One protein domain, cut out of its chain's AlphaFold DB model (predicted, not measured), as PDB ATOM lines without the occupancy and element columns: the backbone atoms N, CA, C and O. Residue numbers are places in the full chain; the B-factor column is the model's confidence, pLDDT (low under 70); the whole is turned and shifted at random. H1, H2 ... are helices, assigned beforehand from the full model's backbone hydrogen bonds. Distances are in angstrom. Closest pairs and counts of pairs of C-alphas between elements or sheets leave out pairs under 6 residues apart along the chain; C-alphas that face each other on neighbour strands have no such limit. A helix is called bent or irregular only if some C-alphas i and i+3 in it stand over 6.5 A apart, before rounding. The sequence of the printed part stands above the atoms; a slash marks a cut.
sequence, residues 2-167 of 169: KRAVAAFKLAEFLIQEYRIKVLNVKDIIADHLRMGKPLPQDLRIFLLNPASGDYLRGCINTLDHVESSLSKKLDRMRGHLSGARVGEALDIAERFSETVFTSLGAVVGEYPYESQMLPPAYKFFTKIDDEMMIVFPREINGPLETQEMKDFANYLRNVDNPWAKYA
ATOM      1  N   LYS A   2     343.127 280.515 425.486       91.75
ATOM      2  CA  LYS A   2     342.241 279.404 425.047       91.75
ATOM      3  C   LYS A   2     341.593 279.622 423.666       91.75
ATOM      4  O   LYS A   2     341.471 278.676 422.898       91.75
ATOM      5  N   ARG A   3     341.229 280.867 423.336       94.44
ATOM      6  CA  ARG A   3     340.706 281.235 422.010       94.44
ATOM      7  C   ARG A   3     341.735 281.044 420.888       94.44
ATOM      8  O   ARG A   3     341.386 280.483 419.863       94.44
ATOM      9  N   ALA A   4     342.996 281.413 421.117       95.06
ATOM     10  CA  ALA A   4     344.087 281.164 420.172       95.06
ATOM     11  C   ALA A   4     344.308 279.668 419.937       95.06
ATOM     12  O   ALA A   4     344.433 279.226 418.798       95.06
ATOM     13  N   VAL A   5     344.249 278.867 421.008       97.25
ATOM     14  CA  VAL A   5     344.290 277.406 420.878       97.25
ATOM     15  C   VAL A   5     343.138 276.896 420.007       97.25
ATOM     16  O   VAL A   5     343.345 276.052 419.138       97.25
ATOM     17  N   ALA A   6     341.922 277.399 420.233       96.81
ATOM     18  CA  ALA A   6     340.747 277.007 419.465       96.81
ATOM     19  C   ALA A   6     340.851 277.412 417.983       96.81
ATOM     20  O   ALA A   6     340.501 276.603 417.128       96.81
ATOM     21  N   ALA A   7     341.379 278.600 417.679       96.12
ATOM     22  CA  ALA A   7     341.575 279.072 416.308       96.12
ATOM     23  C   ALA A   7     342.561 278.185 415.529       96.12
ATOM     24  O   ALA A   7     342.242 277.720 414.437       96.12
ATOM     25  N   PHE A   8     343.715 277.842 416.112       97.00
ATOM     26  CA  PHE A   8     344.651 276.918 415.459       97.00
ATOM     27  C   PHE A   8     344.081 275.501 415.314       97.00
ATOM     28  O   PHE A   8     344.270 274.879 414.272       97.00
ATOM     29  N   LYS A   9     343.321 274.997 416.297       97.06
ATOM     30  CA  LYS A   9     342.621 273.706 416.160       97.06
ATOM     31  C   LYS A   9     341.565 273.726 415.053       97.06
ATOM     32  O   LYS A   9     341.406 272.731 414.350       97.06
ATOM     33  N   LEU A  10     340.854 274.842 414.887       95.94
ATOM     34  CA  LEU A  10     339.921 275.034 413.780       95.94
ATOM     35  C   LEU A  10     340.657 275.023 412.438       95.94
ATOM     36  O   LEU A  10     340.203 274.346 411.519       95.94
ATOM     37  N   ALA A  11     341.793 275.720 412.339       95.44
ATOM     38  CA  ALA A  11     342.624 275.696 411.142       95.44
ATOM     39  C   ALA A  11     343.044 274.260 410.801       95.44
ATOM     40  O   ALA A  11     342.782 273.800 409.693       95.44
ATOM     41  N   GLU A  12     343.593 273.509 411.768       96.00
ATOM     42  CA  GLU A  12     343.943 272.096 411.572       96.00
ATOM     43  C   GLU A  12     342.763 271.265 411.061       96.00
ATOM     44  O   GLU A  12     342.923 270.494 410.117       96.00
ATOM     45  N   PHE A  13     341.589 271.421 411.679       96.38
ATOM     46  CA  PHE A  13     340.380 270.709 411.280       96.38
ATOM     47  C   PHE A  13     339.994 271.031 409.834       96.38
ATOM     48  O   PHE A  13     339.846 270.118 409.028       96.38
ATOM     49  N   LEU A  14     339.896 272.313 409.477       95.44
ATOM     50  CA  LEU A  14     339.509 272.730 408.130       95.44
ATOM     51  C   LEU A  14     340.525 272.270 407.077       95.44
ATOM     52  O   LEU A  14     340.133 271.775 406.022       95.44
ATOM     53  N   ILE A  15     341.827 272.352 407.356       94.00
ATOM     54  CA  ILE A  15     342.859 271.859 406.429       94.00
ATOM     55  C   ILE A  15     342.709 270.350 406.207       94.00
ATOM     56  O   ILE A  15     342.799 269.884 405.071       94.00
ATOM     57  N   GLN A  16     342.457 269.581 407.269       95.31
ATOM     58  CA  GLN A  16     342.243 268.137 407.165       95.31
ATOM     59  C   GLN A  16     340.971 267.791 406.387       95.31
ATOM     60  O   GLN A  16     341.015 266.959 405.482       95.31
ATOM     61  N   GLU A  17     339.864 268.474 406.671       95.88
ATOM     62  CA  GLU A  17     338.607 268.311 405.936       95.88
ATOM     63  C   GLU A  17     338.788 268.598 404.442       95.88
ATOM     64  O   GLU A  17     338.317 267.841 403.589       95.88
ATOM     65  N   TYR A  18     339.520 269.659 404.097       94.88
ATOM     66  CA  TYR A  18     339.783 269.989 402.701       94.88
ATOM     67  C   TYR A  18     340.671 268.946 402.013       94.88
ATOM     68  O   TYR A  18     340.396 268.557 400.879       94.88
ATOM     69  N   ARG A  19     341.700 268.425 402.699       95.12
ATOM     70  CA  ARG A  19     342.522 267.311 402.188       95.12
ATOM     71  C   ARG A  19     341.678 266.080 401.875       95.12
ATOM     72  O   ARG A  19     341.842 265.491 400.812       95.12
ATOM     73  N   ILE A  20     340.752 265.720 402.764       96.25
ATOM     74  CA  ILE A  20     339.835 264.591 402.550       96.25
ATOM     75  C   ILE A  20     338.976 264.832 401.304       96.25
ATOM     76  O   ILE A  20     338.815 263.931 400.487       96.25
ATOM     77  N   LYS A  21     338.474 266.055 401.100       95.69
ATOM     78  CA  LYS A  21     337.724 266.417 399.885       95.69
ATOM     79  C   LYS A  21     338.562 266.282 398.612       95.69
ATOM     80  O   LYS A  21     338.084 265.703 397.640       95.69
ATOM     81  N   VAL A  22     339.810 266.750 398.632       95.19
ATOM     82  CA  VAL A  22     340.759 266.601 397.512       95.19
ATOM     83  C   VAL A  22     340.999 265.123 397.188       95.19
ATOM     84  O   VAL A  22     340.893 264.728 396.027       95.19
ATOM     85  N   LEU A  23     341.255 264.297 398.208       96.31
ATOM     86  CA  LEU A  23     341.439 262.851 398.055       96.31
ATOM     87  C   LEU A  23     340.190 262.167 397.493       96.31
ATOM     88  O   LEU A  23     340.294 261.394 396.547       96.31
ATOM     89  N   ASN A  24     339.006 262.513 397.998       96.69
ATOM     90  CA  ASN A  24     337.749 261.953 397.506       96.69
ATOM     91  C   ASN A  24     337.516 262.276 396.023       96.69
ATOM     92  O   ASN A  24     337.116 261.400 395.260       96.69
ATOM     93  N   VAL A  25     337.780 263.514 395.588       95.62
ATOM     94  CA  VAL A  25     337.679 263.875 394.163       95.62
ATOM     95  C   VAL A  25     338.678 263.079 393.330       95.62
ATOM     96  O   VAL A  25     338.309 262.542 392.284       95.62
ATOM     97  N   LYS A  26     339.921 262.956 393.805       96.25
ATOM     98  CA  LYS A  26     340.960 262.173 393.133       96.25
ATOM     99  C   LYS A  26     340.529 260.721 392.937       96.25
ATOM    100  O   LYS A  26     340.612 260.212 391.820       96.25
ATOM    101  N   ASP A  27     340.038 260.078 393.991       97.25
ATOM    102  CA  ASP A  27     339.635 258.672 393.961       97.25
ATOM    103  C   ASP A  27     338.465 258.444 392.997       97.25
ATOM    104  O   ASP A  27     338.451 257.464 392.255       97.25
ATOM    105  N   ILE A  28     337.523 259.387 392.925       96.88
ATOM    106  CA  ILE A  28     336.395 259.325 391.986       96.88
ATOM    107  C   ILE A  28     336.863 259.454 390.532       96.88
ATOM    108  O   ILE A  28     336.387 258.712 389.671       96.88
ATOM    109  N   ILE A  29     337.812 260.351 390.248       96.44
ATOM    110  CA  ILE A  29     338.404 260.472 388.908       96.44
ATOM    111  C   ILE A  29     339.188 259.201 388.553       96.44
ATOM    112  O   ILE A  29     339.062 258.685 387.440       96.44
ATOM    113  N   ALA A  30     339.960 258.654 389.494       97.12
ATOM    114  CA  ALA A  30     340.715 257.421 389.290       97.12
ATOM    115  C   ALA A  30     339.792 256.225 389.000       97.12
ATOM    116  O   ALA A  30     340.051 255.438 388.088       97.12
ATOM    117  N   ASP A  31     338.682 256.112 389.727       97.44
ATOM    118  CA  ASP A  31     337.672 255.084 389.500       97.44
ATOM    119  C   ASP A  31     336.937 255.261 388.164       97.44
ATOM    120  O   ASP A  31     336.655 254.264 387.492       97.44
ATOM    121  N   HIS A  32     336.671 256.499 387.736       97.06
ATOM    122  CA  HIS A  32     336.145 256.774 386.397       97.06
ATOM    123  C   HIS A  32     337.099 256.261 385.311       97.06
ATOM    124  O   HIS A  32     336.679 255.518 384.425       97.06
ATOM    125  N   LEU A  33     338.391 256.580 385.419       96.94
ATOM    126  CA  LEU A  33     339.406 256.164 384.449       96.94
ATOM    127  C   LEU A  33     339.639 254.649 384.421       96.94
ATOM    128  O   LEU A  33     339.855 254.080 383.355       96.94
ATOM    129  N   ARG A  34     339.629 253.995 385.587       96.75
ATOM    130  CA  ARG A  34     339.955 252.566 385.713       96.75
ATOM    131  C   ARG A  34     338.767 251.654 385.432       96.75
ATOM    132  O   ARG A  34     338.943 250.590 384.850       96.75
ATOM    133  N   MET A  35     337.585 252.025 385.918       96.00
ATOM    134  CA  MET A  35     336.403 251.158 385.933       96.00
ATOM    135  C   MET A  35     335.272 251.669 385.035       96.00
ATOM    136  O   MET A  35     334.232 251.019 384.954       96.00
ATOM    137  N   GLY A  36     335.419 252.839 384.405       93.25
ATOM    138  CA  GLY A  36     334.350 253.455 383.616       93.25
ATOM    139  C   GLY A  36     333.162 253.930 384.459       93.25
ATOM    140  O   GLY A  36     332.075 254.132 383.920       93.25
ATOM    141  N   LYS A  37     333.330 254.098 385.782       95.38
ATOM    142  CA  LYS A  37     332.260 254.618 386.650       95.38
ATOM    143  C   LYS A  37     331.898 256.041 386.222       95.38
ATOM    144  O   LYS A  37     332.804 256.842 386.033       95.38
ATOM    145  N   PRO A  38     330.617 256.410 386.091       94.50
ATOM    146  CA  PRO A  38     330.253 257.763 385.685       94.50
ATOM    147  C   PRO A  38     330.701 258.798 386.726       94.50
ATOM    148  O   PRO A  38     330.548 258.584 387.929       94.50
ATOM    149  N   LEU A  39     331.218 259.939 386.260       94.75
ATOM    150  CA  LEU A  39     331.530 261.069 387.136       94.75
ATOM    151  C   LEU A  39     330.235 261.668 387.723       94.75
ATOM    152  O   LEU A  39     329.266 261.868 386.976       94.75
ATOM    153  N   PRO A  40     330.210 262.010 389.027       94.88
ATOM    154  CA  PRO A  40     329.128 262.780 389.631       94.88
ATOM    155  C   PRO A  40     328.859 264.086 388.878       94.88
ATOM    156  O   PRO A  40     329.767 264.680 388.298       94.88
ATOM    157  N   GLN A  41     327.608 264.557 388.907       92.19
ATOM    158  CA  GLN A  41     327.212 265.791 388.219       92.19
ATOM    159  C   GLN A  41     328.067 266.995 388.631       92.19
ATOM    160  O   GLN A  41     328.492 267.735 387.753       92.19
ATOM    161  N   ASP A  42     328.362 267.131 389.923       90.69
ATOM    162  CA  ASP A  42     329.199 268.212 390.455       90.69
ATOM    163  C   ASP A  42     330.586 268.230 389.783       90.69
ATOM    164  O   ASP A  42     330.991 269.251 389.238       90.69
ATOM    165  N   LEU A  43     331.262 267.074 389.677       90.62
ATOM    166  CA  LEU A  43     332.558 266.969 388.990       90.62
ATOM    167  C   LEU A  43     332.463 267.186 387.481       90.62
ATOM    168  O   LEU A  43     333.380 267.746 386.895       90.62
ATOM    169  N   ARG A  44     331.370 266.768 386.834       90.12
ATOM    170  CA  ARG A  44     331.185 267.012 385.393       90.12
ATOM    171  C   ARG A  44     331.045 268.495 385.057       90.12
ATOM    172  O   ARG A  44     331.392 268.872 383.946       90.12
ATOM    173  N   ILE A  45     330.512 269.295 385.977       87.25
ATOM    174  CA  ILE A  45     330.365 270.748 385.816       87.25
ATOM    175  C   ILE A  45     331.679 271.457 386.157       87.25
ATOM    176  O   ILE A  45     332.068 272.397 385.478       87.25
ATOM    177  N   PHE A  46     332.346 270.995 387.212       85.94
ATOM    178  CA  PHE A  46     333.556 271.597 387.759       85.94
ATOM    179  C   PHE A  46     334.831 271.319 386.943       85.94
ATOM    180  O   PHE A  46     335.726 272.156 386.902       85.94
ATOM    181  N   LEU A  47     334.956 270.144 386.327       89.69
ATOM    182  CA  LEU A  47     336.147 269.775 385.559       89.69
ATOM    183  C   LEU A  47     336.147 270.459 384.186       89.69
ATOM    184  O   LEU A  47     335.137 270.435 383.487       89.69
ATOM    185  N   LEU A  48     337.303 270.968 383.747       86.81
ATOM    186  CA  LEU A  48     337.436 271.654 382.450       86.81
ATOM    187  C   LEU A  48     337.117 270.741 381.258       86.81
ATOM    188  O   LEU A  48     336.511 271.171 380.280       86.81
ATOM    189  N   ASN A  49     337.564 269.483 381.305       88.75
ATOM    190  CA  ASN A  49     337.358 268.524 380.221       88.75
ATOM    191  C   ASN A  49     337.099 267.103 380.758       88.75
ATOM    192  O   ASN A  49     337.963 266.227 380.660       88.75
ATOM    193  N   PRO A  50     335.905 266.840 381.317       90.38
ATOM    194  CA  PRO A  50     335.598 265.583 382.001       90.38
ATOM    195  C   PRO A  50     335.553 264.359 381.074       90.38
ATOM    196  O   PRO A  50     335.493 263.237 381.565       90.38
ATOM    197  N   ALA A  51     335.564 264.547 379.750       91.25
ATOM    198  CA  ALA A  51     335.582 263.461 378.770       91.25
ATOM    199  C   ALA A  51     337.006 263.043 378.352       91.25
ATOM    200  O   ALA A  51     337.184 261.984 377.750       91.25
ATOM    201  N   SER A  52     338.022 263.862 378.642       94.12
ATOM    202  CA  SER A  52     339.399 263.607 378.218       94.12
ATOM    203  C   SER A  52     340.173 262.814 379.269       94.12
ATOM    204  O   SER A  52     340.497 263.318 380.342       94.12
ATOM    205  N   GLY A  53     340.534 261.572 378.937       93.88
ATOM    206  CA  GLY A  53     341.302 260.707 379.834       93.88
ATOM    207  C   GLY A  53     342.669 261.282 380.228       93.88
ATOM    208  O   GLY A  53     343.065 261.179 381.387       93.88
ATOM    209  N   ASP A  54     343.374 261.929 379.297       94.38
ATOM    210  CA  ASP A  54     344.685 262.537 379.575       94.38
ATOM    211  C   ASP A  54     344.572 263.763 380.478       94.38
ATOM    212  O   ASP A  54     345.368 263.925 381.406       94.38
ATOM    213  N   TYR A  55     343.537 264.579 380.272       94.31
ATOM    214  CA  TYR A  55     343.227 265.689 381.166       94.31
ATOM    215  C   TYR A  55     342.937 265.189 382.588       94.31
ATOM    216  O   TYR A  55     343.537 265.670 383.546       94.31
ATOM    217  N   LEU A  56     342.090 264.164 382.726       95.31
ATOM    218  CA  LEU A  56     341.739 263.585 384.024       95.31
ATOM    219  C   LEU A  56     342.952 262.995 384.763       95.31
ATOM    220  O   LEU A  56     343.052 263.133 385.984       95.31
ATOM    221  N   ARG A  57     343.914 262.393 384.050       95.62
ATOM    222  CA  ARG A  57     345.200 261.972 384.642       95.62
ATOM    223  C   ARG A  57     346.011 263.171 385.143       95.62
ATOM    224  O   ARG A  57     346.587 263.109 386.227       95.62
ATOM    225  N   GLY A  58     346.022 264.274 384.393       93.94
ATOM    226  CA  GLY A  58     346.612 265.544 384.828       93.94
ATOM    227  C   GLY A  58     345.947 266.114 386.088       93.94
ATOM    228  O   GLY A  58     346.642 266.570 387.001       93.94
ATOM    229  N   CYS A  59     344.617 266.019 386.191       93.88
ATOM    230  CA  CYS A  59     343.881 266.395 387.397       93.88
ATOM    231  C   CYS A  59     344.304 265.561 388.607       93.88
ATOM    232  O   CYS A  59     344.540 266.140 389.661       93.88
ATOM    233  N   ILE A  60     344.456 264.238 388.466       95.75
ATOM    234  CA  ILE A  60     344.928 263.367 389.559       95.75
ATOM    235  C   ILE A  60     346.283 263.849 390.088       95.75
ATOM    236  O   ILE A  60     346.411 264.081 391.288       95.75
ATOM    237  N   ASN A  61     347.253 264.098 389.203       94.12
ATOM    238  CA  ASN A  61     348.578 264.588 389.604       94.12
ATOM    239  C   ASN A  61     348.502 265.946 390.321       94.12
ATOM    240  O   ASN A  61     349.225 266.196 391.286       94.12
ATOM    241  N   THR A  62     347.615 266.829 389.858       93.25
ATOM    242  CA  THR A  62     347.406 268.147 390.469       93.25
ATOM    243  C   THR A  62     346.772 268.018 391.856       93.25
ATOM    244  O   THR A  62     347.220 268.664 392.800       93.25
ATOM    245  N   LEU A  63     345.771 267.150 392.009       94.81
ATOM    246  CA  LEU A  63     345.118 266.871 393.290       94.81
ATOM    247  C   LEU A  63     346.091 266.226 394.288       94.81
ATOM    248  O   LEU A  63     346.102 266.622 395.451       94.81
ATOM    249  N   ASP A  64     346.962 265.317 393.842       94.69
ATOM    250  CA  ASP A  64     348.046 264.766 394.669       94.69
ATOM    251  C   ASP A  64     349.031 265.852 395.127       94.69
ATOM    252  O   ASP A  64     349.444 265.884 396.288       94.69
ATOM    253  N   HIS A  65     349.386 266.789 394.242       93.12
ATOM    254  CA  HIS A  65     350.245 267.913 394.608       93.12
ATOM    255  C   HIS A  65     349.591 268.829 395.654       93.12
ATOM    256  O   HIS A  65     350.248 269.227 396.623       93.12
ATOM    257  N   VAL A  66     348.304 269.147 395.480       92.62
ATOM    258  CA  VAL A  66     347.515 269.949 396.428       92.62
ATOM    259  C   VAL A  66     347.462 269.266 397.789       92.62
ATOM    260  O   VAL A  66     347.767 269.888 398.805       92.62
ATOM    261  N   GLU A  67     347.117 267.981 397.808       94.50
ATOM    262  CA  GLU A  67     347.035 267.174 399.022       94.50
ATOM    263  C   GLU A  67     348.378 267.147 399.764       94.50
ATOM    264  O   GLU A  67     348.439 267.495 400.949       94.50
ATOM    265  N   SER A  68     349.468 266.834 399.056       94.12
ATOM    266  CA  SER A  68     350.808 266.768 399.640       94.12
ATOM    267  C   SER A  68     351.250 268.125 400.191       94.12
ATOM    268  O   SER A  68     351.839 268.205 401.274       94.12
ATOM    269  N   SER A  69     350.951 269.209 399.470       92.69
ATOM    270  CA  SER A  69     351.264 270.575 399.898       92.69
ATOM    271  C   SER A  69     350.487 270.969 401.152       92.69
ATOM    272  O   SER A  69     351.080 271.520 402.084       92.69
ATOM    273  N   LEU A  70     349.196 270.631 401.222       92.38
ATOM    274  CA  LEU A  70     348.368 270.844 402.409       92.38
ATOM    275  C   LEU A  70     348.901 270.058 403.610       92.38
ATOM    276  O   LEU A  70     349.050 270.636 404.687       92.38
ATOM    277  N   SER A  71     349.249 268.779 403.426       94.12
ATOM    278  CA  SER A  71     349.823 267.951 404.495       94.12
ATOM    279  C   SER A  71     351.124 268.548 405.025       94.12
ATOM    280  O   SER A  71     351.266 268.760 406.226       94.12
ATOM    281  N   LYS A  72     352.060 268.899 404.134       94.06
ATOM    282  CA  LYS A  72     353.357 269.475 404.519       94.06
ATOM    283  C   LYS A  72     353.203 270.798 405.259       94.06
ATOM    284  O   LYS A  72     353.911 271.038 406.235       94.06
ATOM    285  N   LYS A  73     352.308 271.676 404.798       93.56
ATOM    286  CA  LYS A  73     352.041 272.952 405.469       93.56
ATOM    287  C   LYS A  73     351.409 272.738 406.841       93.56
ATOM    288  O   LYS A  73     351.834 273.380 407.795       93.56
ATOM    289  N   LEU A  74     350.468 271.805 406.966       94.88
ATOM    290  CA  LEU A  74     349.867 271.458 408.250       94.88
ATOM    291  C   LEU A  74     350.904 270.933 409.247       94.88
ATOM    292  O   LEU A  74     350.942 271.385 410.390       94.88
ATOM    293  N   ASP A  75     351.780 270.029 408.814       95.81
ATOM    294  CA  ASP A  75     352.830 269.484 409.675       95.81
ATOM    295  C   ASP A  75     353.845 270.563 410.080       95.81
ATOM    296  O   ASP A  75     354.255 270.627 411.239       95.81
ATOM    297  N   ARG A  76     354.179 271.491 409.173       95.56
ATOM    298  CA  ARG A  76     355.002 272.668 409.498       95.56
ATOM    299  C   ARG A  76     354.323 273.596 410.501       95.56
ATOM    300  O   ARG A  76     354.972 274.010 411.455       95.56
ATOM    301  N   MET A  77     353.034 273.891 410.329       96.56
ATOM    302  CA  MET A  77     352.268 274.708 411.277       96.56
ATOM    303  C   MET A  77     352.289 274.074 412.672       96.56
ATOM    304  O   MET A  77     352.601 274.744 413.653       96.56
ATOM    305  N   ARG A  78     352.041 272.762 412.756       97.25
ATOM    306  CA  ARG A  78     352.119 271.988 414.004       97.25
ATOM    307  C   ARG A  78     353.507 272.047 414.635       97.25
ATOM    308  O   ARG A  78     353.597 272.274 415.837       97.25
ATOM    309  N   GLY A  79     354.567 271.886 413.843       97.25
ATOM    310  CA  GLY A  79     355.951 271.984 414.315       97.25
ATOM    311  C   GLY A  79     356.328 273.393 414.792       97.25
ATOM    312  O   GLY A  79     357.039 273.561 415.780       97.25
ATOM    313  N   HIS A  80     355.814 274.439 414.144       97.12
ATOM    314  CA  HIS A  80     355.988 275.808 414.627       97.12
ATOM    315  C   HIS A  80     355.259 276.030 415.957       97.12
ATOM    316  O   HIS A  80     355.860 276.544 416.900       97.12
ATOM    317  N   LEU A  81     354.016 275.560 416.091       97.44
ATOM    318  CA  LEU A  81     353.263 275.630 417.348       97.44
ATOM    319  C   LEU A  81     353.919 274.808 418.469       97.44
ATOM    320  O   LEU A  81     353.987 275.271 419.610       97.44
ATOM    321  N   SER A  82     354.473 273.631 418.164       97.31
ATOM    322  CA  SER A  82     355.202 272.819 419.147       97.31
ATOM    323  C   SER A  82     356.439 273.550 419.678       97.31
ATOM    324  O   SER A  82     356.734 273.471 420.866       97.31
ATOM    325  N   GLY A  83     357.125 274.314 418.821       96.06
ATOM    326  CA  GLY A  83     358.255 275.177 419.182       96.06
ATOM    327  C   GLY A  83     357.877 276.583 419.670       96.06
ATOM    328  O   GLY A  83     358.764 277.426 419.807       96.06
ATOM    329  N   ALA A  84     356.588 276.871 419.893       96.12
ATOM    330  CA  ALA A  84     356.074 278.199 420.253       96.12
ATOM    331  C   ALA A  84     356.498 279.333 419.285       96.12
ATOM    332  O   ALA A  84     356.675 280.483 419.691       96.12
ATOM    333  N   ARG A  85     356.657 279.001 417.999       95.25
ATOM    334  CA  ARG A  85     356.931 279.908 416.873       95.25
ATOM    335  C   ARG A  85     355.611 280.375 416.255       95.25
ATOM    336  O   ARG A  85     355.161 279.863 415.233       95.25
ATOM    337  N   VAL A  86     354.925 281.273 416.962       94.19
ATOM    338  CA  VAL A  86     353.537 281.661 416.647       94.19
ATOM    339  C   VAL A  86     353.431 282.414 415.322       94.19
ATOM    340  O   VAL A  86     352.516 282.129 414.556       94.19
ATOM    341  N   GLY A  87     354.365 283.322 415.026       92.25
ATOM    342  CA  GLY A  87     354.332 284.114 413.793       92.25
ATOM    343  C   GLY A  87     354.402 283.244 412.536       92.25
ATOM    344  O   GLY A  87     353.613 283.416 411.614       92.25
ATOM    345  N   GLU A  88     355.284 282.244 412.521       93.19
ATOM    346  CA  GLU A  88     355.415 281.315 411.397       93.19
ATOM    347  C   GLU A  88     354.227 280.355 411.285       93.19
ATOM    348  O   GLU A  88     353.824 279.998 410.181       93.19
ATOM    349  N   ALA A  89     353.642 279.938 412.412       94.88
ATOM    350  CA  ALA A  89     352.411 279.151 412.390       94.88
ATOM    351  C   ALA A  89     351.231 279.954 411.820       94.88
ATOM    352  O   ALA A  89     350.445 279.411 411.044       94.88
ATOM    353  N   LEU A  90     351.123 281.234 412.187       92.62
ATOM    354  CA  LEU A  90     350.081 282.136 411.710       92.62
ATOM    355  C   LEU A  90     350.212 282.413 410.207       92.62
ATOM    356  O   LEU A  90     349.237 282.245 409.484       92.62
ATOM    357  N   ASP A  91     351.423 282.718 409.726       90.75
ATOM    358  CA  ASP A  91     351.686 282.936 408.292       90.75
ATOM    359  C   ASP A  91     351.271 281.724 407.445       90.75
ATOM    360  O   ASP A  91     350.732 281.858 406.347       90.75
ATOM    361  N   ILE A  92     351.481 280.512 407.968       91.31
ATOM    362  CA  ILE A  92     351.014 279.295 407.304       91.31
ATOM    363  C   ILE A  92     349.483 279.206 407.326       91.31
ATOM    364  O   ILE A  92     348.903 278.882 406.288       91.31
ATOM    365  N   ALA A  93     348.845 279.473 408.471       88.88
ATOM    366  CA  ALA A  93     347.394 279.392 408.633       88.88
ATOM    367  C   ALA A  93     346.638 280.317 407.661       88.88
ATOM    368  O   ALA A  93     345.676 279.875 407.038       88.88
ATOM    369  N   GLU A  94     347.117 281.546 407.476       85.38
ATOM    370  CA  GLU A  94     346.484 282.564 406.621       85.38
ATOM    371  C   GLU A  94     346.713 282.315 405.114       85.38
ATOM    372  O   GLU A  94     345.964 282.782 404.262       85.38
ATOM    373  N   ARG A  95     347.738 281.534 404.741       84.75
ATOM    374  CA  ARG A  95     348.134 281.315 403.330       84.75
ATOM    375  C   ARG A  95     347.710 279.966 402.748       84.75
ATOM    376  O   ARG A  95     348.184 279.558 401.675       84.75
ATOM    377  N   PHE A  96     346.850 279.215 403.435       81.75
ATOM    378  CA  PHE A  96     346.346 277.941 402.908       81.75
ATOM    379  C   PHE A  96     345.480 278.134 401.661       81.75
ATOM    380  O   PHE A  96     345.638 277.389 400.691       81.75
ATOM    381  N   SER A  97     344.628 279.161 401.658       80.25
ATOM    382  CA  SER A  97     343.726 279.486 400.548       80.25
ATOM    383  C   SER A  97     344.484 279.751 399.242       80.25
ATOM    384  O   SER A  97     344.166 279.142 398.221       80.25
ATOM    385  N   GLU A  98     345.544 280.561 399.285       80.50
ATOM    386  CA  GLU A  98     346.395 280.896 398.132       80.50
ATOM    387  C   GLU A  98     347.077 279.661 397.528       80.50
ATOM    388  O   GLU A  98     347.134 279.480 396.309       80.50
ATOM    389  N   THR A  99     347.565 278.772 398.398       74.50
ATOM    390  CA  THR A  99     348.273 277.544 397.994       74.50
ATOM    391  C   THR A  99     347.371 276.638 397.169       74.50
ATOM    392  O   THR A  99     347.784 276.068 396.158       74.50
ATOM    393  N   VAL A 100     346.121 276.507 397.602       81.44
ATOM    394  CA  VAL A 100     345.140 275.667 396.928       81.44
ATOM    395  C   VAL A 100     344.606 276.360 395.680       81.44
ATOM    396  O   VAL A 100     344.493 275.716 394.641       81.44
ATOM    397  N   PHE A 101     344.328 277.664 395.752       80.94
ATOM    398  CA  PHE A 101     343.827 278.446 394.625       80.94
ATOM    399  C   PHE A 101     344.755 278.356 393.408       80.94
ATOM    400  O   PHE A 101     344.315 277.981 392.319       80.94
ATOM    401  N   THR A 102     346.047 278.623 393.617       75.06
ATOM    402  CA  THR A 102     347.075 278.578 392.562       75.06
ATOM    403  C   THR A 102     347.215 277.185 391.953       75.06
ATOM    404  O   THR A 102     347.325 277.047 390.738       75.06
ATOM    405  N   SER A 103     347.153 276.146 392.785       79.25
ATOM    406  CA  SER A 103     347.353 274.764 392.351       79.25
ATOM    407  C   SER A 103     346.128 274.175 391.641       79.25
ATOM    408  O   SER A 103     346.277 273.437 390.672       79.25
ATOM    409  N   LEU A 104     344.907 274.503 392.077       83.62
ATOM    410  CA  LEU A 104     343.681 273.946 391.492       83.62
ATOM    411  C   LEU A 104     343.299 274.567 390.143       83.62
ATOM    412  O   LEU A 104     342.449 274.003 389.462       83.62
ATOM    413  N   GLY A 105     343.929 275.663 389.704       77.56
ATOM    414  CA  GLY A 105     343.621 276.299 388.413       77.56
ATOM    415  C   GLY A 105     343.637 275.342 387.213       77.56
ATOM    416  O   GLY A 105     342.815 275.475 386.314       77.56
ATOM    417  N   ALA A 106     344.490 274.314 387.231       74.81
ATOM    418  CA  ALA A 106     344.544 273.297 386.176       74.81
ATOM    419  C   ALA A 106     343.370 272.286 386.199       74.81
ATOM    420  O   ALA A 106     343.176 271.534 385.244       74.81
ATOM    421  N   VAL A 107     342.586 272.251 387.281       80.38
ATOM    422  CA  VAL A 107     341.480 271.303 387.510       80.38
ATOM    423  C   VAL A 107     340.113 271.947 387.271       80.38
ATOM    424  O   VAL A 107     339.218 271.296 386.749       80.38
ATOM    425  N   VAL A 108     339.935 273.215 387.640       77.69
ATOM    426  CA  VAL A 108     338.590 273.811 387.795       77.69
ATOM    427  C   VAL A 108     338.041 274.479 386.529       77.69
ATOM    428  O   VAL A 108     336.905 274.938 386.502       77.69
ATOM    429  N   GLY A 109     338.864 274.570 385.483       65.38
ATOM    430  CA  GLY A 109     338.533 275.213 384.212       65.38
ATOM    431  C   GLY A 109     338.478 276.738 384.270       65.38
ATOM    432  O   GLY A 109     339.282 277.384 383.608       65.38
ATOM    433  N   GLU A 110     337.591 277.306 385.087       68.62
ATOM    434  CA  GLU A 110     337.471 278.750 385.319       68.62
ATOM    435  C   GLU A 110     337.224 279.069 386.801       68.62
ATOM    436  O   GLU A 110     336.562 278.329 387.526       68.62
ATOM    437  N   TYR A 111     337.766 280.203 387.253       69.75
ATOM    438  CA  TYR A 111     337.470 280.782 388.561       69.75
ATOM    439  C   TYR A 111     336.557 282.011 388.408       69.75
ATOM    440  O   TYR A 111     336.781 282.804 387.494       69.75
ATOM    441  N   PRO A 112     335.614 282.246 389.344       76.00
ATOM    442  CA  PRO A 112     335.243 281.382 390.466       76.00
ATOM    443  C   PRO A 112     334.411 280.175 390.011       76.00
ATOM    444  O   PRO A 112     333.595 280.283 389.102       76.00
ATOM    445  N   TYR A 113     334.582 279.041 390.690       80.56
ATOM    446  CA  TYR A 113     333.748 277.855 390.498       80.56
ATOM    447  C   TYR A 113     332.879 277.618 391.739       80.56
ATOM    448  O   TYR A 113     333.143 278.175 392.801       80.56
ATOM    449  N   GLU A 114     331.859 276.772 391.638       84.88
ATOM    450  CA  GLU A 114     331.079 276.307 392.789       84.88
ATOM    451  C   GLU A 114     331.000 274.780 392.733       84.88
ATOM    452  O   GLU A 114     330.643 274.206 391.707       84.88
ATOM    453  N   SER A 115     331.375 274.120 393.828       87.75
ATOM    454  CA  SER A 115     331.314 272.663 393.968       87.75
ATOM    455  C   SER A 115     331.050 272.304 395.423       87.75
ATOM    456  O   SER A 115     331.628 272.882 396.347       87.75
ATOM    457  N   GLN A 116     330.168 271.333 395.642       88.06
ATOM    458  CA  GLN A 116     329.931 270.781 396.978       88.06
ATOM    459  C   GLN A 116     331.010 269.763 397.364       88.06
ATOM    460  O   GLN A 116     331.372 269.633 398.540       88.06
ATOM    461  N   MET A 117     331.524 269.036 396.371       90.62
ATOM    462  CA  MET A 117     332.532 267.999 396.566       90.62
ATOM    463  C   MET A 117     333.889 268.596 396.923       90.62
ATOM    464  O   MET A 117     334.522 268.131 397.873       90.62
ATOM    465  N   LEU A 118     334.289 269.664 396.237       91.00
ATOM    466  CA  LEU A 118     335.512 270.403 396.510       91.00
ATOM    467  C   LEU A 118     335.201 271.898 396.499       91.00
ATOM    468  O   LEU A 118     335.327 272.509 395.458       91.00
ATOM    469  N   PRO A 119     334.773 272.510 397.611       91.00
ATOM    470  CA  PRO A 119     334.443 273.930 397.626       91.00
ATOM    471  C   PRO A 119     335.638 274.819 397.252       91.00
ATOM    472  O   PRO A 119     336.789 274.442 397.504       91.00
ATOM    473  N   PRO A 120     335.397 276.035 396.734       89.00
ATOM    474  CA  PRO A 120     336.469 276.982 396.459       89.00
ATOM    475  C   PRO A 120     337.287 277.276 397.710       89.00
ATOM    476  O   PRO A 120     336.736 277.612 398.759       89.00
ATOM    477  N   ALA A 121     338.610 277.174 397.593       88.62
ATOM    478  CA  ALA A 121     339.520 277.311 398.726       88.62
ATOM    479  C   ALA A 121     339.361 278.651 399.453       88.62
ATOM    480  O   ALA A 121     339.320 278.677 400.679       88.62
ATOM    481  N   TYR A 122     339.200 279.748 398.703       84.50
ATOM    482  CA  TYR A 122     339.010 281.078 399.280       84.50
ATOM    483  C   TYR A 122     337.772 281.143 400.180       84.50
ATOM    484  O   TYR A 122     337.841 281.769 401.225       84.50
ATOM    485  N   LYS A 123     336.677 280.461 399.810       88.25
ATOM    486  CA  LYS A 123     335.403 280.414 400.548       88.25
ATOM    487  C   LYS A 123     335.456 279.423 401.708       88.25
ATOM    488  O   LYS A 123     334.871 279.654 402.758       88.25
ATOM    489  N   PHE A 124     336.145 278.301 401.515       90.88
ATOM    490  CA  PHE A 124     336.273 277.264 402.534       90.88
ATOM    491  C   PHE A 124     337.176 277.705 403.693       90.88
ATOM    492  O   PHE A 124     336.867 277.437 404.854       90.88
ATOM    493  N   PHE A 125     338.275 278.395 403.385       91.38
ATOM    494  CA  PHE A 125     339.266 278.810 404.374       91.38
ATOM    495  C   PHE A 125     339.048 280.214 404.942       91.38
ATOM    496  O   PHE A 125     339.706 280.519 405.928       91.38
ATOM    497  N   THR A 126     338.088 281.013 404.444       90.19
ATOM    498  CA  THR A 126     337.790 282.359 404.998       90.19
ATOM    499  C   THR A 126     337.624 282.332 406.517       90.19
ATOM    500  O   THR A 126     338.082 283.217 407.222       90.19
ATOM    501  N   LYS A 127     337.022 281.260 407.046       91.38
ATOM    502  CA  LYS A 127     336.802 281.106 408.485       91.38
ATOM    503  C   LYS A 127     338.103 281.022 409.298       91.38
ATOM    504  O   LYS A 127     338.099 281.365 410.476       91.38
ATOM    505  N   ILE A 128     339.191 280.521 408.705       92.06
ATOM    506  CA  ILE A 128     340.515 280.546 409.340       92.06
ATOM    507  C   ILE A 128     340.965 281.998 409.454       92.06
ATOM    508  O   ILE A 128     341.265 282.435 410.560       92.06
ATOM    509  N   ASP A 129     340.946 282.729 408.342       88.06
ATOM    510  CA  ASP A 129     341.393 284.121 408.269       88.06
ATOM    511  C   ASP A 129     340.600 285.007 409.245       88.06
ATOM    512  O   ASP A 129     341.188 285.751 410.029       88.06
ATOM    513  N   ASP A 130     339.274 284.840 409.292       91.06
ATOM    514  CA  ASP A 130     338.386 285.565 410.208       91.06
ATOM    515  C   ASP A 130     338.748 285.321 411.682       91.06
ATOM    516  O   ASP A 130     338.881 286.261 412.466       91.06
ATOM    517  N   GLU A 131     338.924 284.059 412.093       92.75
ATOM    518  CA  GLU A 131     339.261 283.744 413.488       92.75
ATOM    519  C   GLU A 131     340.689 284.164 413.844       92.75
ATOM    520  O   GLU A 131     340.931 284.631 414.961       92.75
ATOM    521  N   MET A 132     341.630 284.036 412.907       91.88
ATOM    522  CA  MET A 132     343.010 284.469 413.104       91.88
ATOM    523  C   MET A 132     343.100 285.983 413.265       91.88
ATOM    524  O   MET A 132     343.745 286.436 414.208       91.88
ATOM    525  N   MET A 133     342.366 286.759 412.464       90.12
ATOM    526  CA  MET A 133     342.307 288.217 412.587       90.12
ATOM    527  C   MET A 133     341.715 288.670 413.931       90.12
ATOM    528  O   MET A 133     342.120 289.699 414.471       90.12
ATOM    529  N   ILE A 134     340.778 287.910 414.506       91.81
ATOM    530  CA  ILE A 134     340.218 288.238 415.826       91.81
ATOM    531  C   ILE A 134     341.212 287.923 416.953       91.81
ATOM    532  O   ILE A 134     341.259 288.635 417.959       91.81
ATOM    533  N   VAL A 135     341.963 286.828 416.837       92.75
ATOM    534  CA  VAL A 135     342.903 286.391 417.879       92.75
ATOM    535  C   VAL A 135     344.225 287.157 417.818       92.75
ATOM    536  O   VAL A 135     344.790 287.468 418.866       92.75
ATOM    537  N   PHE A 136     344.707 287.436 416.612       91.50
ATOM    538  CA  PHE A 136     345.967 288.109 416.319       91.50
ATOM    539  C   PHE A 136     345.685 289.334 415.442       91.50
ATOM    540  O   PHE A 136     346.023 289.343 414.256       91.50
ATOM    541  N   PRO A 137     345.033 290.370 415.998       86.75
ATOM    542  CA  PRO A 137     344.720 291.566 415.236       86.75
ATOM    543  C   PRO A 137     346.014 292.217 414.753       86.75
ATOM    544  O   PRO A 137     346.945 292.440 415.528       86.75
ATOM    545  N   ARG A 138     346.071 292.530 413.458       76.19
ATOM    546  CA  ARG A 138     347.240 293.151 412.845       76.19
ATOM    547  C   ARG A 138     346.861 294.457 412.168       76.19
ATOM    548  O   ARG A 138     346.024 294.492 411.273       76.19
ATOM    549  N   GLU A 139     347.517 295.534 412.582       75.50
ATOM    550  CA  GLU A 139     347.434 296.815 411.888       75.50
ATOM    551  C   GLU A 139     348.348 296.802 410.656       75.50
ATOM    552  O   GLU A 139     349.465 296.285 410.708       75.50
ATOM    553  N   ILE A 140     347.900 297.412 409.554       70.50
ATOM    554  CA  ILE A 140     348.633 297.450 408.271       70.50
ATOM    555  C   ILE A 140     350.046 298.044 408.433       70.50
ATOM    556  O   ILE A 140     350.981 297.595 407.777       70.50
ATOM    557  N   ASN A 141     350.212 299.005 409.348       74.88
ATOM    558  CA  ASN A 141     351.495 299.645 409.662       74.88
ATOM    559  C   ASN A 141     352.086 299.181 411.008       74.88
ATOM    560  O   ASN A 141     353.001 299.814 411.535       74.88
ATOM    561  N   GLY A 142     351.538 298.113 411.589       68.94
ATOM    562  CA  GLY A 142     351.961 297.583 412.877       68.94
ATOM    563  C   GLY A 142     353.243 296.745 412.793       68.94
ATOM    564  O   GLY A 142     353.667 296.331 411.708       68.94
ATOM    565  N   PRO A 143     353.876 296.456 413.944       75.12
ATOM    566  CA  PRO A 143     355.009 295.541 413.998       75.12
ATOM    567  C   PRO A 143     354.625 294.142 413.489       75.12
ATOM    568  O   PRO A 143     353.484 293.704 413.616       75.12
ATOM    569  N   LEU A 144     355.607 293.423 412.934       72.50
ATOM    570  CA  LEU A 144     355.437 292.042 412.455       72.50
ATOM    571  C   LEU A 144     355.033 291.068 413.574       72.50
ATOM    572  O   LEU A 144     354.312 290.113 413.311       72.50
ATOM    573  N   GLU A 145     355.496 291.311 414.799       80.50
ATOM    574  CA  GLU A 145     355.195 290.497 415.977       80.50
ATOM    575  C   GLU A 145     354.373 291.323 416.975       80.50
ATOM    576  O   GLU A 145     354.858 292.328 417.507       80.50
ATOM    577  N   THR A 146     353.129 290.906 417.225       88.69
ATOM    578  CA  THR A 146     352.217 291.602 418.145       88.69
ATOM    579  C   THR A 146     352.355 291.090 419.580       88.69
ATOM    580  O   THR A 146     352.969 290.048 419.839       88.69
ATOM    581  N   GLN A 147     351.785 291.817 420.546       90.88
ATOM    582  CA  GLN A 147     351.799 291.384 421.945       90.88
ATOM    583  C   GLN A 147     351.021 290.073 422.130       90.88
ATOM    584  O   GLN A 147     351.463 289.193 422.862       90.88
ATOM    585  N   GLU A 148     349.926 289.886 421.394       92.62
ATOM    586  CA  GLU A 148     349.113 288.670 421.407       92.62
ATOM    587  C   GLU A 148     349.919 287.449 420.953       92.62
ATOM    588  O   GLU A 148     349.793 286.371 421.541       92.62
ATOM    589  N   MET A 149     350.787 287.611 419.945       94.00
ATOM    590  CA  MET A 149     351.687 286.541 419.499       94.00
ATOM    591  C   MET A 149     352.688 286.162 420.593       94.00
ATOM    592  O   MET A 149     352.896 284.974 420.851       94.00
ATOM    593  N   LYS A 150     353.271 287.156 421.275       94.06
ATOM    594  CA  LYS A 150     354.219 286.938 422.380       94.06
ATOM    595  C   LYS A 150     353.551 286.264 423.572       94.06
ATOM    596  O   LYS A 150     354.087 285.296 424.113       94.06
ATOM    597  N   ASP A 151     352.366 286.729 423.949       95.12
ATOM    598  CA  ASP A 151     351.578 286.159 425.039       95.12
ATOM    599  C   ASP A 151     351.188 284.714 424.735       95.12
ATOM    600  O   ASP A 151     351.289 283.840 425.602       95.12
ATOM    601  N   PHE A 152     350.801 284.431 423.489       97.06
ATOM    602  CA  PHE A 152     350.476 283.074 423.081       97.06
ATOM    603  C   PHE A 152     351.710 282.172 423.043       97.06
ATOM    604  O   PHE A 152     351.655 281.052 423.546       97.06
ATOM    605  N   ALA A 153     352.850 282.660 422.551       96.50
ATOM    606  CA  ALA A 153     354.105 281.916 422.598       96.50
ATOM    607  C   ALA A 153     354.506 281.585 424.048       96.50
ATOM    608  O   ALA A 153     354.892 280.455 424.348       96.50
ATOM    609  N   ASN A 154     354.353 282.534 424.974       97.19
ATOM    610  CA  ASN A 154     354.606 282.310 426.398       97.19
ATOM    611  C   ASN A 154     353.626 281.310 427.018       97.19
ATOM    612  O   ASN A 154     354.040 280.476 427.824       97.19
ATOM    613  N   TYR A 155     352.354 281.351 426.625       97.69
ATOM    614  CA  TYR A 155     351.364 280.360 427.035       97.69
ATOM    615  C   TYR A 155     351.740 278.948 426.567       97.69
ATOM    616  O   TYR A 155     351.725 278.021 427.375       97.69
ATOM    617  N   LEU A 156     352.146 278.790 425.303       97.25
ATOM    618  CA  LEU A 156     352.588 277.501 424.761       97.25
ATOM    619  C   LEU A 156     353.851 276.981 425.465       97.25
ATOM    620  O   LEU A 156     353.995 275.783 425.662       97.25
ATOM    621  N   ARG A 157     354.772 277.855 425.879       96.19
ATOM    622  CA  ARG A 157     355.991 277.421 426.587       96.19
ATOM    623  C   ARG A 157     355.737 276.980 428.025       96.19
ATOM    624  O   ARG A 157     356.426 276.088 428.504       96.19
ATOM    625  N   ASN A 158     354.796 277.626 428.715       96.50
ATOM    626  CA  ASN A 158     354.740 277.569 430.180       96.50
ATOM    627  C   ASN A 158     353.426 277.037 430.757       96.50
ATOM    628  O   ASN A 158     353.372 276.760 431.952       96.50
ATOM    629  N   VAL A 159     352.357 276.944 429.960       96.00
ATOM    630  CA  VAL A 159     351.019 276.610 430.469       96.00
ATOM    631  C   VAL A 159     350.491 275.323 429.854       96.00
ATOM    632  O   VAL A 159     350.300 274.345 430.567       96.00
ATOM    633  N   ASP A 160     350.227 275.323 428.549       94.75
ATOM    634  CA  ASP A 160     349.734 274.147 427.830       94.75
ATOM    635  C   ASP A 160     350.064 274.274 426.342       94.75
ATOM    636  O   ASP A 160     349.767 275.294 425.713       94.75
ATOM    637  N   ASN A 161     350.649 273.220 425.777       96.31
ATOM    638  CA  ASN A 161     350.934 273.124 424.354       96.31
ATOM    639  C   ASN A 161     350.357 271.829 423.773       96.31
ATOM    640  O   ASN A 161     351.034 270.796 423.758       96.31
ATOM    641  N   PRO A 162     349.141 271.888 423.201       96.88
ATOM    642  CA  PRO A 162     348.519 270.745 422.535       96.88
ATOM    643  C   PRO A 162     349.340 270.174 421.369       96.88
ATOM    644  O   PRO A 162     349.109 269.037 420.945       96.88
ATOM    645  N   TRP A 163     350.282 270.958 420.842       97.69
ATOM    646  CA  TRP A 163     351.140 270.594 419.723       97.69
ATOM    647  C   TRP A 163     352.502 270.051 420.149       97.69
ATOM    648  O   TRP A 163     353.240 269.603 419.280       97.69
ATOM    649  N   ALA A 164     352.831 269.994 421.445       95.62
ATOM    650  CA  ALA A 164     354.124 269.486 421.925       95.62
ATOM    651  C   ALA A 164     354.464 268.082 421.390       95.62
ATOM    652  O   ALA A 164     355.616 267.788 421.093       95.62
ATOM    653  N   LYS A 165     353.448 267.236 421.171       95.06
ATOM    654  CA  LYS A 165     353.587 265.898 420.565       95.06
ATOM    655  C   LYS A 165     354.124 265.882 419.125       95.06
ATOM    656  O   LYS A 165     354.472 264.818 418.632       95.06
ATOM    657  N   TYR A 166     354.134 267.024 418.442       94.00
ATOM    658  CA  TYR A 166     354.668 267.178 417.087       94.00
ATOM    659  C   TYR A 166     356.088 267.756 417.074       94.00
ATOM    660  O   TYR A 166     356.627 268.007 415.996       94.00
ATOM    661  N   ALA A 167     356.697 267.977 418.246       86.75
ATOM    662  CA  ALA A 167     358.098 268.352 418.324       86.75
ATOM    663  C   ALA A 167     358.951 267.247 417.688       86.75
ATOM    664  O   ALA A 167     358.838 266.071 418.039       86.75
TER     665      ALA A 167
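Overview. This is residues 2 to 167 of the 169 residues of an uncharacterized protein of Thalassospira sp. TSL5-1 (UniProt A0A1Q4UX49). Two long helices, H1 and H3, run side by side in opposite directions, and a second layer made of H4, H5 and H6 covers one side of them, with H5 and H6 overlapping only in part, at residues 96 to 101 of H5 and residues 121 to 126 of H6. H7 lies crosswise at the end where H1 begins and H3 ends, the tail after it folds back toward the end of H3, and short H2 lies near the other end. The printed part has 166 residues with seven named helices, H1 to H7 in order, and no named strand; the class is all helix. H1, H3, H5 and H6 form an up and down bundle of four helices, each running against the one before it. The whole is elongated, spanning 56 by 34 by 20 A, and only just compact, close to loose, with a radius of gyration of the C-alphas of 18.3 A.

Arrangement. H1, residues 2 to 35, touches H3, residues 53 to 82, closest at the C-alphas of Lys 26 and Ile 60, 5.5 A apart, at a shallow tilt of 20 degrees, opposite ways. H2, residues 41 to 46, touches no helix; its Leu 43 and Val 25 of H1 have C-alphas 7.9 A apart, close but not clearly touching. H4, residues 86 to 94, forms a helical hairpin with H3, touching residues 73 to 81 of it; the C-alphas of Met 77 and Ala 89 are the closest, 4.6 A apart. H5, residues 96 to 108, meets H4 only through their link and touches residues 59 to 73 of H3, closest at the C-alphas of Cys 59 and Val 107, 5.5 A, at a shallow tilt of 6 degrees, opposite ways. H6, residues 121 to 135, forms a helical hairpin with H5, closest at the C-alphas of Ser 97 and Ala 121, 5.1 A. H6 also touches residues 3 to 14 of H1, with the C-alphas of Ala 11 and Ile 128 closest at 5.6 A. H7, residues 147 to 158, touches H4 with residues 149 to 153 alone, closest at the C-alphas of Val 86 and Met 149, 5.9 A, at a steep tilt of 66 degrees. Helix packing is mostly aligned, with 6 of 7 touching pairs at a shallow tilt. Every O i to N i+4 pair is within hydrogen-bond range in H1, H2, H3, H4 and H7, against 6 of 9 in H5 and 9 of 11 in H6.

Along the chain. H1 starts at C-alpha 2 (342.241, 279.404, 425.047) and is 48.6 A long; H3 is 43.4 A long and ends at C-alpha 82 (355.202, 272.819, 419.147). H2 is 8.6 A, H4 12.3 A, H5 17.5 A and H6 21.5 A long. H5 is only just irregular, with C-alphas 103 and 106 6.9 A apart, and H6 is irregular, with C-alphas 124 and 127 7.1 A apart. H7, 16.3 A long, ends at C-alpha 158 (354.740, 277.569, 430.180).

Size, cuts and confidence. The C-alphas of Gly 36 and Gln 147, the two farthest apart, are 56.7 A from each other. The printed part has no cut. The links from H5 to H6, 12 residues, and from H6 to H7, 11 residues, are long. The mean pLDDT of the printed part is 90.8; residues 109 to 111 and residue 142 are under 70.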